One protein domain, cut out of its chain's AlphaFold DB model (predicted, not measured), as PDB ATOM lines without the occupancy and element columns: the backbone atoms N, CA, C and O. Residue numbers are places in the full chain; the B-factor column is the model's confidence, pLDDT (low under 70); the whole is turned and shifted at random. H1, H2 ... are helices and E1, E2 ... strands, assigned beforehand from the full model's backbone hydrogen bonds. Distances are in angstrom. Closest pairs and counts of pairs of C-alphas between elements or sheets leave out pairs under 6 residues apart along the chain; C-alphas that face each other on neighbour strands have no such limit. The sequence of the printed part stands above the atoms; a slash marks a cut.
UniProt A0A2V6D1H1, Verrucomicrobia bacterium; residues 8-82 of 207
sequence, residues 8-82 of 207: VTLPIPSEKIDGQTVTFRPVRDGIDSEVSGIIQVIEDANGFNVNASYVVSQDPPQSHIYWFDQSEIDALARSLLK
ATOM      1  N   VAL A   8     450.996 376.837 302.727       94.12
ATOM      2  CA  VAL A   8     450.659 378.059 303.453       94.12
ATOM      3  C   VAL A   8     451.480 378.170 304.735       94.12
ATOM      4  O   VAL A   8     451.960 377.180 305.288       94.12
ATOM      5  N   THR A   9     451.625 379.398 305.211       92.75
ATOM      6  CA  THR A   9     452.071 379.734 306.562       92.75
ATOM      7  C   THR A   9     450.832 380.011 307.400       92.75
ATOM      8  O   THR A   9     449.972 380.784 306.978       92.75
ATOM      9  N   LEU A  10     450.724 379.392 308.576       91.00
ATOM     10  CA  LEU A  10     449.620 379.659 309.493       91.00
ATOM     11  C   LEU A  10     449.957 380.896 310.338       91.00
ATOM     12  O   LEU A  10     450.960 380.875 311.051       91.00
ATOM     13  N   PRO A  11     449.152 381.970 310.291       84.81
ATOM     14  CA  PRO A  11     449.381 383.163 311.111       84.81
ATOM     15  C   PRO A  11     448.938 382.972 312.576       84.81
ATOM     16  O   PRO A  11     449.175 383.847 313.406       84.81
ATOM     17  N   ILE A  12     448.299 381.842 312.896       86.75
ATOM     18  CA  ILE A  12     447.882 381.443 314.244       86.75
ATOM     19  C   ILE A  12     448.176 379.975 314.513       86.75
ATOM     20  O   ILE A  12     448.353 379.222 313.553       86.75
ATOM     21  N   PRO A  13     448.195 379.556 315.795       90.38
ATOM     22  CA  PRO A  13     448.352 378.151 316.138       90.38
ATOM     23  C   PRO A  13     447.319 377.274 315.417       90.38
ATOM     24  O   PRO A  13     446.147 377.651 315.310       90.38
ATOM     25  N   SER A  14     447.755 376.126 314.894       90.69
ATOM     26  CA  SER A  14     446.929 375.256 314.048       90.69
ATOM     27  C   SER A  14     445.671 374.781 314.770       90.69
ATOM     28  O   SER A  14     444.615 374.711 314.150       90.69
ATOM     29  N   GLU A  15     445.731 374.576 316.085       89.00
ATOM     30  CA  GLU A  15     444.602 374.175 316.929       89.00
ATOM     31  C   GLU A  15     443.454 375.197 316.976       89.00
ATOM     32  O   GLU A  15     442.344 374.868 317.393       89.00
ATOM     33  N   LYS A  16     443.695 376.449 316.565       85.00
ATOM     34  CA  LYS A  16     442.649 377.475 316.448       85.00
ATOM     35  C   LYS A  16     441.853 377.355 315.149       85.00
ATOM     36  O   LYS A  16     440.750 377.889 315.081       85.00
ATOM     37  N   ILE A  17     442.416 376.695 314.138       88.25
ATOM     38  CA  ILE A  17     441.846 376.556 312.794       88.25
ATOM     39  C   ILE A  17     441.340 375.128 312.564       88.25
ATOM     40  O   ILE A  17     440.274 374.933 311.985       88.25
ATOM     41  N   ASP A  18     442.113 374.135 312.992       92.50
ATOM     42  CA  ASP A  18     441.851 372.728 312.721       92.50
ATOM     43  C   ASP A  18     440.519 372.273 313.332       92.50
ATOM     44  O   ASP A  18     440.194 372.576 314.481       92.50
ATOM     45  N   GLY A  19     439.708 371.581 312.531       91.06
ATOM     46  CA  GLY A  19     438.379 371.109 312.913       91.06
ATOM     47  C   GLY A  19     437.289 372.183 312.980       91.06
ATOM     48  O   GLY A  19     436.135 371.841 313.242       91.06
ATOM     49  N   GLN A  20     437.601 373.460 312.733       88.25
ATOM     50  CA  GLN A  20     436.585 374.513 312.686       88.25
ATOM     51  C   GLN A  20     435.679 374.346 311.464       88.25
ATOM     52  O   GLN A  20     436.131 374.021 310.364       88.25
ATOM     53  N   THR A  21     434.389 374.622 311.645       88.94
ATOM     54  CA  THR A  21     433.455 374.749 310.524       88.94
ATOM     55  C   THR A  21     433.574 376.149 309.939       88.94
ATOM     56  O   THR A  21     433.462 377.137 310.663       88.94
ATOM     57  N   VAL A  22     433.748 376.240 308.624       86.56
ATOM     58  CA  VAL A  22     433.803 377.507 307.890       86.56
ATOM     59  C   VAL A  22     432.827 377.486 306.724       86.56
ATOM     60  O   VAL A  22     432.594 376.443 306.108       86.56
ATOM     61  N   THR A  23     432.272 378.651 306.407       88.12
ATOM     62  CA  THR A  23     431.518 378.876 305.175       88.12
ATOM     63  C   THR A  23     432.408 379.586 304.164       88.12
ATOM     64  O   THR A  23     433.076 380.563 304.495       88.12
ATOM     65  N   PHE A  24     432.454 379.073 302.940       86.81
ATOM     66  CA  PHE A  24     433.273 379.619 301.860       86.81
ATOM     67  C   PHE A  24     432.622 379.339 300.502       86.81
ATOM     68  O   PHE A  24     431.690 378.538 300.402       86.81
ATOM     69  N   ARG A  25     433.104 379.997 299.443       88.50
ATOM     70  CA  ARG A  25     432.630 379.785 298.069       88.50
ATOM     71  C   ARG A  25     433.724 379.118 297.223       88.50
ATOM     72  O   ARG A  25     434.679 379.800 296.850       88.50
ATOM     73  N   PRO A  26     433.604 377.821 296.889       86.12
ATOM     74  CA  PRO A  26     434.604 377.095 296.111       86.12
ATOM     75  C   PRO A  26     434.483 377.398 294.610       86.12
ATOM     76  O   PRO A  26     434.206 376.524 293.791       86.12
ATOM     77  N   VAL A  27     434.734 378.655 294.225       77.00
ATOM     78  CA  VAL A  27     434.629 379.117 292.825       77.00
ATOM     79  C   VAL A  27     435.529 378.292 291.892       77.00
ATOM     80  O   VAL A  27     435.166 378.027 290.748       77.00
ATOM     81  N   ARG A  28     436.684 377.826 292.395       77.12
ATOM     82  CA  ARG A  28     437.636 376.974 291.654       77.12
ATOM     83  C   ARG A  28     437.056 375.615 291.257       77.12
ATOM     84  O   ARG A  28     437.495 375.055 290.257       77.12
ATOM     85  N   ASP A  29     436.049 375.137 291.984       74.75
ATOM     86  CA  ASP A  29     435.387 373.856 291.736       74.75
ATOM     87  C   ASP A  29     434.119 374.016 290.876       74.75
ATOM     88  O   ASP A  29     433.353 373.070 290.704       74.75
ATOM     89  N   GLY A  30     433.881 375.214 290.319       77.81
ATOM     90  CA  GLY A  30     432.714 375.514 289.484       77.81
ATOM     91  C   GLY A  30     431.406 375.653 290.269       77.81
ATOM     92  O   GLY A  30     430.328 375.619 289.678       77.81
ATOM     93  N   ILE A  31     431.494 375.803 291.593       80.31
ATOM     94  CA  ILE A  31     430.354 375.957 292.496       80.31
ATOM     95  C   ILE A  31     430.228 377.435 292.864       80.31
ATOM     96  O   ILE A  31     431.073 377.993 293.562       80.31
ATOM     97  N   ASP A  32     429.147 378.064 292.406       79.75
ATOM     98  CA  ASP A  32     428.865 379.489 292.639       79.75
ATOM     99  C   ASP A  32     427.951 379.736 293.859       79.75
ATOM    100  O   ASP A  32     427.307 380.772 294.000       79.75
ATOM    101  N   SER A  33     427.877 378.764 294.767       81.69
ATOM    102  CA  SER A  33     427.141 378.861 296.029       81.69
ATOM    103  C   SER A  33     428.088 378.761 297.217       81.69
ATOM    104  O   SER A  33     429.108 378.074 297.156       81.69
ATOM    105  N   GLU A  34     427.741 379.421 298.320       88.12
ATOM    106  CA  GLU A  34     428.419 379.176 299.591       88.12
ATOM    107  C   GLU A  34     428.135 377.761 300.090       88.12
ATOM    108  O   GLU A  34     427.018 377.249 299.974       88.12
ATOM    109  N   VAL A  35     429.161 377.136 300.653       89.19
ATOM    110  CA  VAL A  35     429.088 375.815 301.272       89.19
ATOM    111  C   VAL A  35     429.706 375.883 302.657       89.19
ATOM    112  O   VAL A  35     430.626 376.665 302.899       89.19
ATOM    113  N   SER A  36     429.219 375.040 303.562       90.44
ATOM    114  CA  SER A  36     429.859 374.822 304.857       90.44
ATOM    115  C   SER A  36     430.754 373.592 304.780       90.44
ATOM    116  O   SER A  36     430.321 372.531 304.324       90.44
ATOM    117  N   GLY A  37     431.993 373.732 305.237       91.81
ATOM    118  CA  GLY A  37     432.960 372.644 305.305       91.81
ATOM    119  C   GLY A  37     433.726 372.647 306.619       91.81
ATOM    120  O   GLY A  37     433.743 373.640 307.344       91.81
ATOM    121  N   ILE A  38     434.351 371.514 306.921       93.75
ATOM    122  CA  ILE A  38     435.220 371.349 308.091       93.75
ATOM    123  C   ILE A  38     436.658 371.559 307.641       93.75
ATOM    124  O   ILE A  38     437.094 370.902 306.693       93.75
ATOM    125  N   ILE A  39     437.373 372.458 308.313       94.75
ATOM    126  CA  ILE A  39     438.776 372.745 308.028       94.75
ATOM    127  C   ILE A  39     439.663 371.632 308.583       94.75
ATOM    128  O   ILE A  39     439.466 371.177 309.708       94.75
ATOM    129  N   GLN A  40     440.661 371.227 307.801       95.75
ATOM    130  CA  GLN A  40     441.731 370.335 308.232       95.75
ATOM    131  C   GLN A  40     443.085 370.974 307.941       95.75
ATOM    132  O   GLN A  40     443.363 371.396 306.812       95.75
ATOM    133  N   VAL A  41     443.936 371.019 308.963       95.88
ATOM    134  CA  VAL A  41     445.325 371.462 308.854       95.88
ATOM    135  C   VAL A  41     446.226 370.236 308.738       95.88
ATOM    136  O   VAL A  41     446.254 369.379 309.614       95.88
ATOM    137  N   ILE A  42     446.988 370.151 307.649       94.44
ATOM    138  CA  ILE A  42     447.919 369.053 307.381       94.44
ATOM    139  C   ILE A  42     449.341 369.604 307.462       94.44
ATOM    140  O   ILE A  42     449.731 370.442 306.650       94.44
ATOM    141  N   GLU A  43     450.117 369.124 308.431       91.81
ATOM    142  CA  GLU A  43     451.537 369.452 308.582       91.81
ATOM    143  C   GLU A  43     452.414 368.462 307.795       91.81
ATOM    144  O   GLU A  43     452.224 367.244 307.868       91.81
ATOM    145  N   ASP A  44     453.383 368.979 307.038       86.38
ATOM    146  CA  ASP A  44     454.423 368.208 306.353       86.38
ATOM    147  C   ASP A  44     455.830 368.699 306.748       86.38
ATOM    148  O   ASP A  44     456.000 369.700 307.441       86.38
ATOM    149  N   ALA A  45     456.878 368.004 306.289       80.88
ATOM    150  CA  ALA A  45     458.270 368.331 306.625       80.88
ATOM    151  C   ALA A  45     458.730 369.752 306.219       80.88
ATOM    152  O   ALA A  45     459.843 370.148 306.553       80.88
ATOM    153  N   ASN A  46     457.931 370.497 305.449       82.31
ATOM    154  CA  ASN A  46     458.263 371.812 304.908       82.31
ATOM    155  C   ASN A  46     457.144 372.859 305.104       82.31
ATOM    156  O   ASN A  46     457.181 373.887 304.420       82.31
ATOM    157  N   GLY A  47     456.155 372.623 305.973       88.50
ATOM    158  CA  GLY A  47     455.096 373.587 306.290       88.50
ATOM    159  C   GLY A  47     453.702 372.970 306.343       88.50
ATOM    160  O   GLY A  47     453.544 371.800 306.677       88.50
ATOM    161  N   PHE A  48     452.683 373.770 306.014       93.00
ATOM    162  CA  PHE A  48     451.282 373.367 306.130       93.00
ATOM    163  C   PHE A  48     450.564 373.372 304.782       93.00
ATOM    164  O   PHE A  48     450.810 374.221 303.922       93.00
ATOM    165  N   ASN A  49     449.615 372.457 304.632       94.44
ATOM    166  CA  ASN A  49     448.518 372.554 303.681       94.44
ATOM    167  C   ASN A  49     447.214 372.648 304.475       94.44
ATOM    168  O   ASN A  49     447.039 371.933 305.459       94.44
ATOM    169  N   VAL A  50     446.283 373.493 304.040       94.00
ATOM    170  CA  VAL A  50     444.975 373.614 304.690       94.00
ATOM    171  C   VAL A  50     443.892 373.368 303.658       94.00
ATOM    172  O   VAL A  50     443.948 373.897 302.543       94.00
ATOM    173  N   ASN A  51     442.914 372.550 304.023       94.38
ATOM    174  CA  ASN A  51     441.756 372.282 303.188       94.38
ATOM    175  C   ASN A  51     440.456 372.381 303.980       94.38
ATOM    176  O   ASN A  51     440.472 372.433 305.208       94.38
ATOM    177  N   ALA A  52     439.337 372.408 303.263       94.12
ATOM    178  CA  ALA A  52     438.026 372.143 303.824       94.12
ATOM    179  C   ALA A  52     437.339 371.014 303.054       94.12
ATOM    180  O   ALA A  52     437.267 371.036 301.820       94.12
ATOM    181  N   SER A  53     436.796 370.044 303.789       93.62
ATOM    182  CA  SER A  53     435.922 369.014 303.226       93.62
ATOM    183  C   SER A  53     434.467 369.468 303.290       93.62
ATOM    184  O   SER A  53     433.996 369.851 304.365       93.62
ATOM    185  N   TYR A  54     433.748 369.386 302.172       91.75
ATOM    186  CA  TYR A  54     432.335 369.766 302.077       91.75
ATOM    187  C   TYR A  54     431.552 368.792 301.185       91.75
ATOM    188  O   TYR A  54     432.135 368.006 300.434       91.75
ATOM    189  N   VAL A  55     430.220 368.823 301.289       89.00
ATOM    190  CA  VAL A  55     429.309 367.968 300.513       89.00
ATOM    191  C   VAL A  55     428.388 368.840 299.675       89.00
ATOM    192  O   VAL A  55     427.768 369.768 300.193       89.00
ATOM    193  N   VAL A  56     428.272 368.517 298.391       84.12
ATOM    194  CA  VAL A  56     427.282 369.134 297.506       84.12
ATOM    195  C   VAL A  56     426.024 368.275 297.527       84.12
ATOM    196  O   VAL A  56     426.086 367.062 297.306       84.12
ATOM    197  N   SER A  57     424.879 368.900 297.791       80.38
ATOM    198  CA  SER A  57     423.549 368.284 297.788       80.38
ATOM    199  C   SER A  57     423.093 367.935 296.361       80.38
ATOM    200  O   SER A  57     422.191 368.548 295.798       80.38
ATOM    201  N   GLN A  58     423.755 366.938 295.774       74.44
ATOM    202  CA  GLN A  58     423.378 366.242 294.540       74.44
ATOM    203  C   GLN A  58     422.827 364.848 294.876       74.44
ATOM    204  O   GLN A  58     422.972 364.381 296.006       74.44
ATOM    205  N   ASP A  59     422.197 364.180 293.908       83.38
ATOM    206  CA  ASP A  59     421.786 362.776 294.028       83.38
ATOM    207  C   ASP A  59     422.584 361.910 293.030       83.38
ATOM    208  O   ASP A  59     422.375 362.044 291.819       83.38
ATOM    209  N   PRO A  60     423.524 361.058 293.490       83.69
ATOM    210  CA  PRO A  60     423.963 360.881 294.880       83.69
ATOM    211  C   PRO A  60     424.840 362.051 295.382       83.69
ATOM    212  O   PRO A  60     425.471 362.736 294.570       83.69
ATOM    213  N   PRO A  61     424.935 362.272 296.709       85.75
ATOM    214  CA  PRO A  61     425.754 363.341 297.275       85.75
ATOM    215  C   PRO A  61     427.240 363.100 297.002       85.75
ATOM    216  O   PRO A  61     427.732 361.976 297.112       85.75
ATOM    217  N   GLN A  62     427.960 364.175 296.677       86.56
ATOM    218  CA  GLN A  62     429.387 364.128 296.349       86.56
ATOM    219  C   GLN A  62     430.200 364.912 297.378       86.56
ATOM    220  O   GLN A  62     429.850 366.043 297.725       86.56
ATOM    221  N   SER A  63     431.282 364.307 297.877       88.62
ATOM    222  CA  SER A  63     432.248 364.961 298.761       88.62
ATOM    223  C   SER A  63     433.382 365.589 297.957       88.62
ATOM    224  O   SER A  63     433.910 364.994 297.018       88.62
ATOM    225  N   HIS A  64     433.769 366.799 298.346       90.75
ATOM    226  CA  HIS A  64     434.812 367.583 297.695       90.75
ATOM    227  C   HIS A  64     435.839 368.061 298.726       90.75
ATOM    228  O   HIS A  64     435.525 368.224 299.909       90.75
ATOM    229  N   ILE A  65     437.075 368.279 298.266       91.88
ATOM    230  CA  ILE A  65     438.168 368.850 299.060       91.88
ATOM    231  C   ILE A  65     438.594 370.152 298.395       91.88
ATOM    232  O   ILE A  65     439.128 370.128 297.285       91.88
ATOM    233  N   TYR A  66     438.402 371.261 299.101       92.19
ATOM    234  CA  TYR A  66     438.869 372.574 298.678       92.19
ATOM    235  C   TYR A  66     440.185 372.912 299.365       92.19
ATOM    236  O   TYR A  66     440.255 372.867 300.590       92.19
ATOM    237  N   TRP A  67     441.215 373.275 298.604       93.00
ATOM    238  CA  TRP A  67     442.497 373.701 299.166       93.00
ATOM    239  C   TRP A  67     442.604 375.221 299.195       93.00
ATOM    240  O   TRP A  67     442.447 375.875 298.161       93.00
ATOM    241  N   PHE A  68     442.926 375.757 300.370       91.94
ATOM    242  CA  PHE A  68     443.096 377.189 300.574       91.94
ATOM    243  C   PHE A  68     444.502 377.641 300.182       91.94
ATOM    244  O   PHE A  68     445.493 376.972 300.478       91.94
ATOM    245  N   ASP A  69     444.597 378.802 299.550       92.62
ATOM    246  CA  ASP A  69     445.850 379.522 299.377       92.62
ATOM    247  C   ASP A  69     446.168 380.431 300.577       92.62
ATOM    248  O   ASP A  69     445.393 380.554 301.526       92.62
ATOM    249  N   GLN A  70     447.334 381.085 300.534       92.81
ATOM    250  CA  GLN A  70     447.794 381.945 301.624       92.81
ATOM    251  C   GLN A  70     446.818 383.088 301.936       92.81
ATOM    252  O   GLN A  70     446.573 383.372 303.104       92.81
ATOM    253  N   SER A  71     446.245 383.733 300.918       84.88
ATOM    254  CA  SER A  71     445.353 384.881 301.108       84.88
ATOM    255  C   SER A  71     444.049 384.480 301.800       84.88
ATOM    256  O   SER A  71     443.536 385.219 302.646       84.88
ATOM    257  N   GLU A  72     443.554 383.280 301.493       90.81
ATOM    258  CA  GLU A  72     442.367 382.701 302.113       90.81
ATOM    259  C   GLU A  72     442.644 382.315 303.574       90.81
ATOM    260  O   GLU A  72     441.823 382.592 304.450       90.81
ATOM    261  N   ILE A  73     443.829 381.765 303.862       91.69
ATOM    262  CA  ILE A  73     444.266 381.460 305.232       91.69
ATOM    263  C   ILE A  73     444.466 382.711 306.070       91.69
ATOM    264  O   ILE A  73     444.025 382.748 307.219       91.69
ATOM    265  N   ASP A  74     445.044 383.762 305.499       83.50
ATOM    266  CA  ASP A  74     445.181 385.031 306.198       83.50
ATOM    267  C   ASP A  74     443.802 385.626 306.524       83.50
ATOM    268  O   ASP A  74     443.597 386.168 307.609       83.50
ATOM    269  N   ALA A  75     442.826 385.518 305.615       78.81
ATOM    270  CA  ALA A  75     441.462 385.997 305.843       78.81
ATOM    271  C   ALA A  75     440.728 385.178 306.914       78.81
ATOM    272  O   ALA A  75     440.106 385.752 307.811       78.81
ATOM    273  N   LEU A  76     440.843 383.852 306.851       84.06
ATOM    274  CA  LEU A  76     440.283 382.936 307.836       84.06
ATOM    275  C   LEU A  76     440.862 383.195 309.225       84.06
ATOM    276  O   LEU A  76     440.119 383.345 310.190       84.06
ATOM    277  N   ALA A  77     442.183 383.304 309.331       81.81
ATOM    278  CA  ALA A  77     442.824 383.583 310.600       81.81
ATOM    279  C   ALA A  77     442.483 384.974 311.124       81.81
ATOM    280  O   ALA A  77     442.231 385.104 312.312       81.81
ATOM    281  N   ARG A  78     442.390 385.999 310.265       74.31
ATOM    282  CA  ARG A  78     441.862 387.315 310.662       74.31
ATOM    283  C   ARG A  78     440.441 387.220 311.209       74.31
ATOM    284  O   ARG A  78     440.131 387.947 312.139       74.31
ATOM    285  N   SER A  79     439.598 386.350 310.659       75.25
ATOM    286  CA  SER A  79     438.242 386.106 311.169       75.25
ATOM    287  C   SER A  79     438.263 385.403 312.531       75.25
ATOM    288  O   SER A  79     437.619 385.855 313.469       75.25
ATOM    289  N   LEU A  80     439.070 384.347 312.672       73.25
ATOM    290  CA  LEU A  80     439.203 383.567 313.909       73.25
ATOM    291  C   LEU A  80     439.923 384.327 315.036       73.25
ATOM    292  O   LEU A  80     439.683 384.062 316.212       73.25
ATOM    293  N   LEU A  81     440.818 385.249 314.674       69.38
ATOM    294  CA  LEU A  81     441.533 386.140 315.585       69.38
ATOM    295  C   LEU A  81     440.824 387.452 315.852       69.38
ATOM    296  O   LEU A  81     441.196 388.119 316.817       69.38
ATOM    297  N   LYS A  82     439.886 387.875 314.993       62.72
ATOM    298  CA  LYS A  82     439.103 389.076 315.261       62.72
ATOM    299  C   LYS A  82     438.312 388.781 316.527       62.72
ATOM    300  O   LYS A  82     437.259 388.147 316.492       62.72
TER     301      LYS A  82
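This is residues 8 to 82 of the 207 residues of a protein of Verrucomicrobia bacterium (UniProt A0A2V6D1H1). A strongly twisted sheet of four antiparallel strands is built round one long hairpin, E2 and E3, with the short strand E1 along one edge and E4 along the other. A single helix, H1, comes after the last strand and only grazes the sheet, while residues 8 to 20 form a long lead-in with no named element. The printed part has 75 residues, with four named strands and then one named helix along the chain, in the order E1 E2 E3 E4 H1; the sheet's order is also E1 - E2 - E3 - E4, and the class is mixed, helices and strands. The whole is compact, with a radius of gyration of the C-alphas of 12.7 A and spans of 38 by 29 by 20 A.

The inner strands E2, residues 35 to 44, and E3, residues 47 to 56, form an antiparallel hairpin at 154 degrees between their directions. N 40 and O 51 are 2.9 A apart and N 42 and O 49 2.8 A, both within hydrogen-bond range. On one side of E2 is the edge strand E1, residues 21 to 24, antiparallel at 110 degrees and also a hairpin with E2; N 22 and O 37 are 2.9 A apart, within hydrogen-bond range. The other edge strand, E4, residues 62 to 67, forms an antiparallel hairpin with E3 at 152 degrees, with N 52 and O 66 within hydrogen-bond range at 2.9 A. The four strands are a meander, each the antiparallel neighbour of the one before, and E1 and E4 are apart. From edge to edge the strands' lines turn by 97 degrees. H1, residues 70 to 81, is on the sheet but only grazes it, with its residues 70 to 76; its closest C-alphas to E3 are those of Ile 73 and Val 50, 7.9 A apart. In H1 every O i to N i+4 pair is within hydrogen-bond range.

E3 is 29.5 A long from first to last C-alpha, E2 26.9 A, E4 16.5 A, H1 15.9 A and E1 9.9 A. E1 begins at C-alpha 21, (433.455, 374.749, 310.524). E3 begins at C-alpha 47, (455.096, 373.587, 306.290), and H1 ends at C-alpha 81, (441.533, 386.140, 315.585).

The two C-alphas farthest apart are those of Asn 46 and Asp 59, at 39.1 A. The printed part has no cut; the links E2 to E3, E3 to E4 and E4 to H1 are tight, and E1 to E2, with 10 residues, is short. The mean pLDDT of the printed part is 86.8, and residues 81 to 82 are under 70.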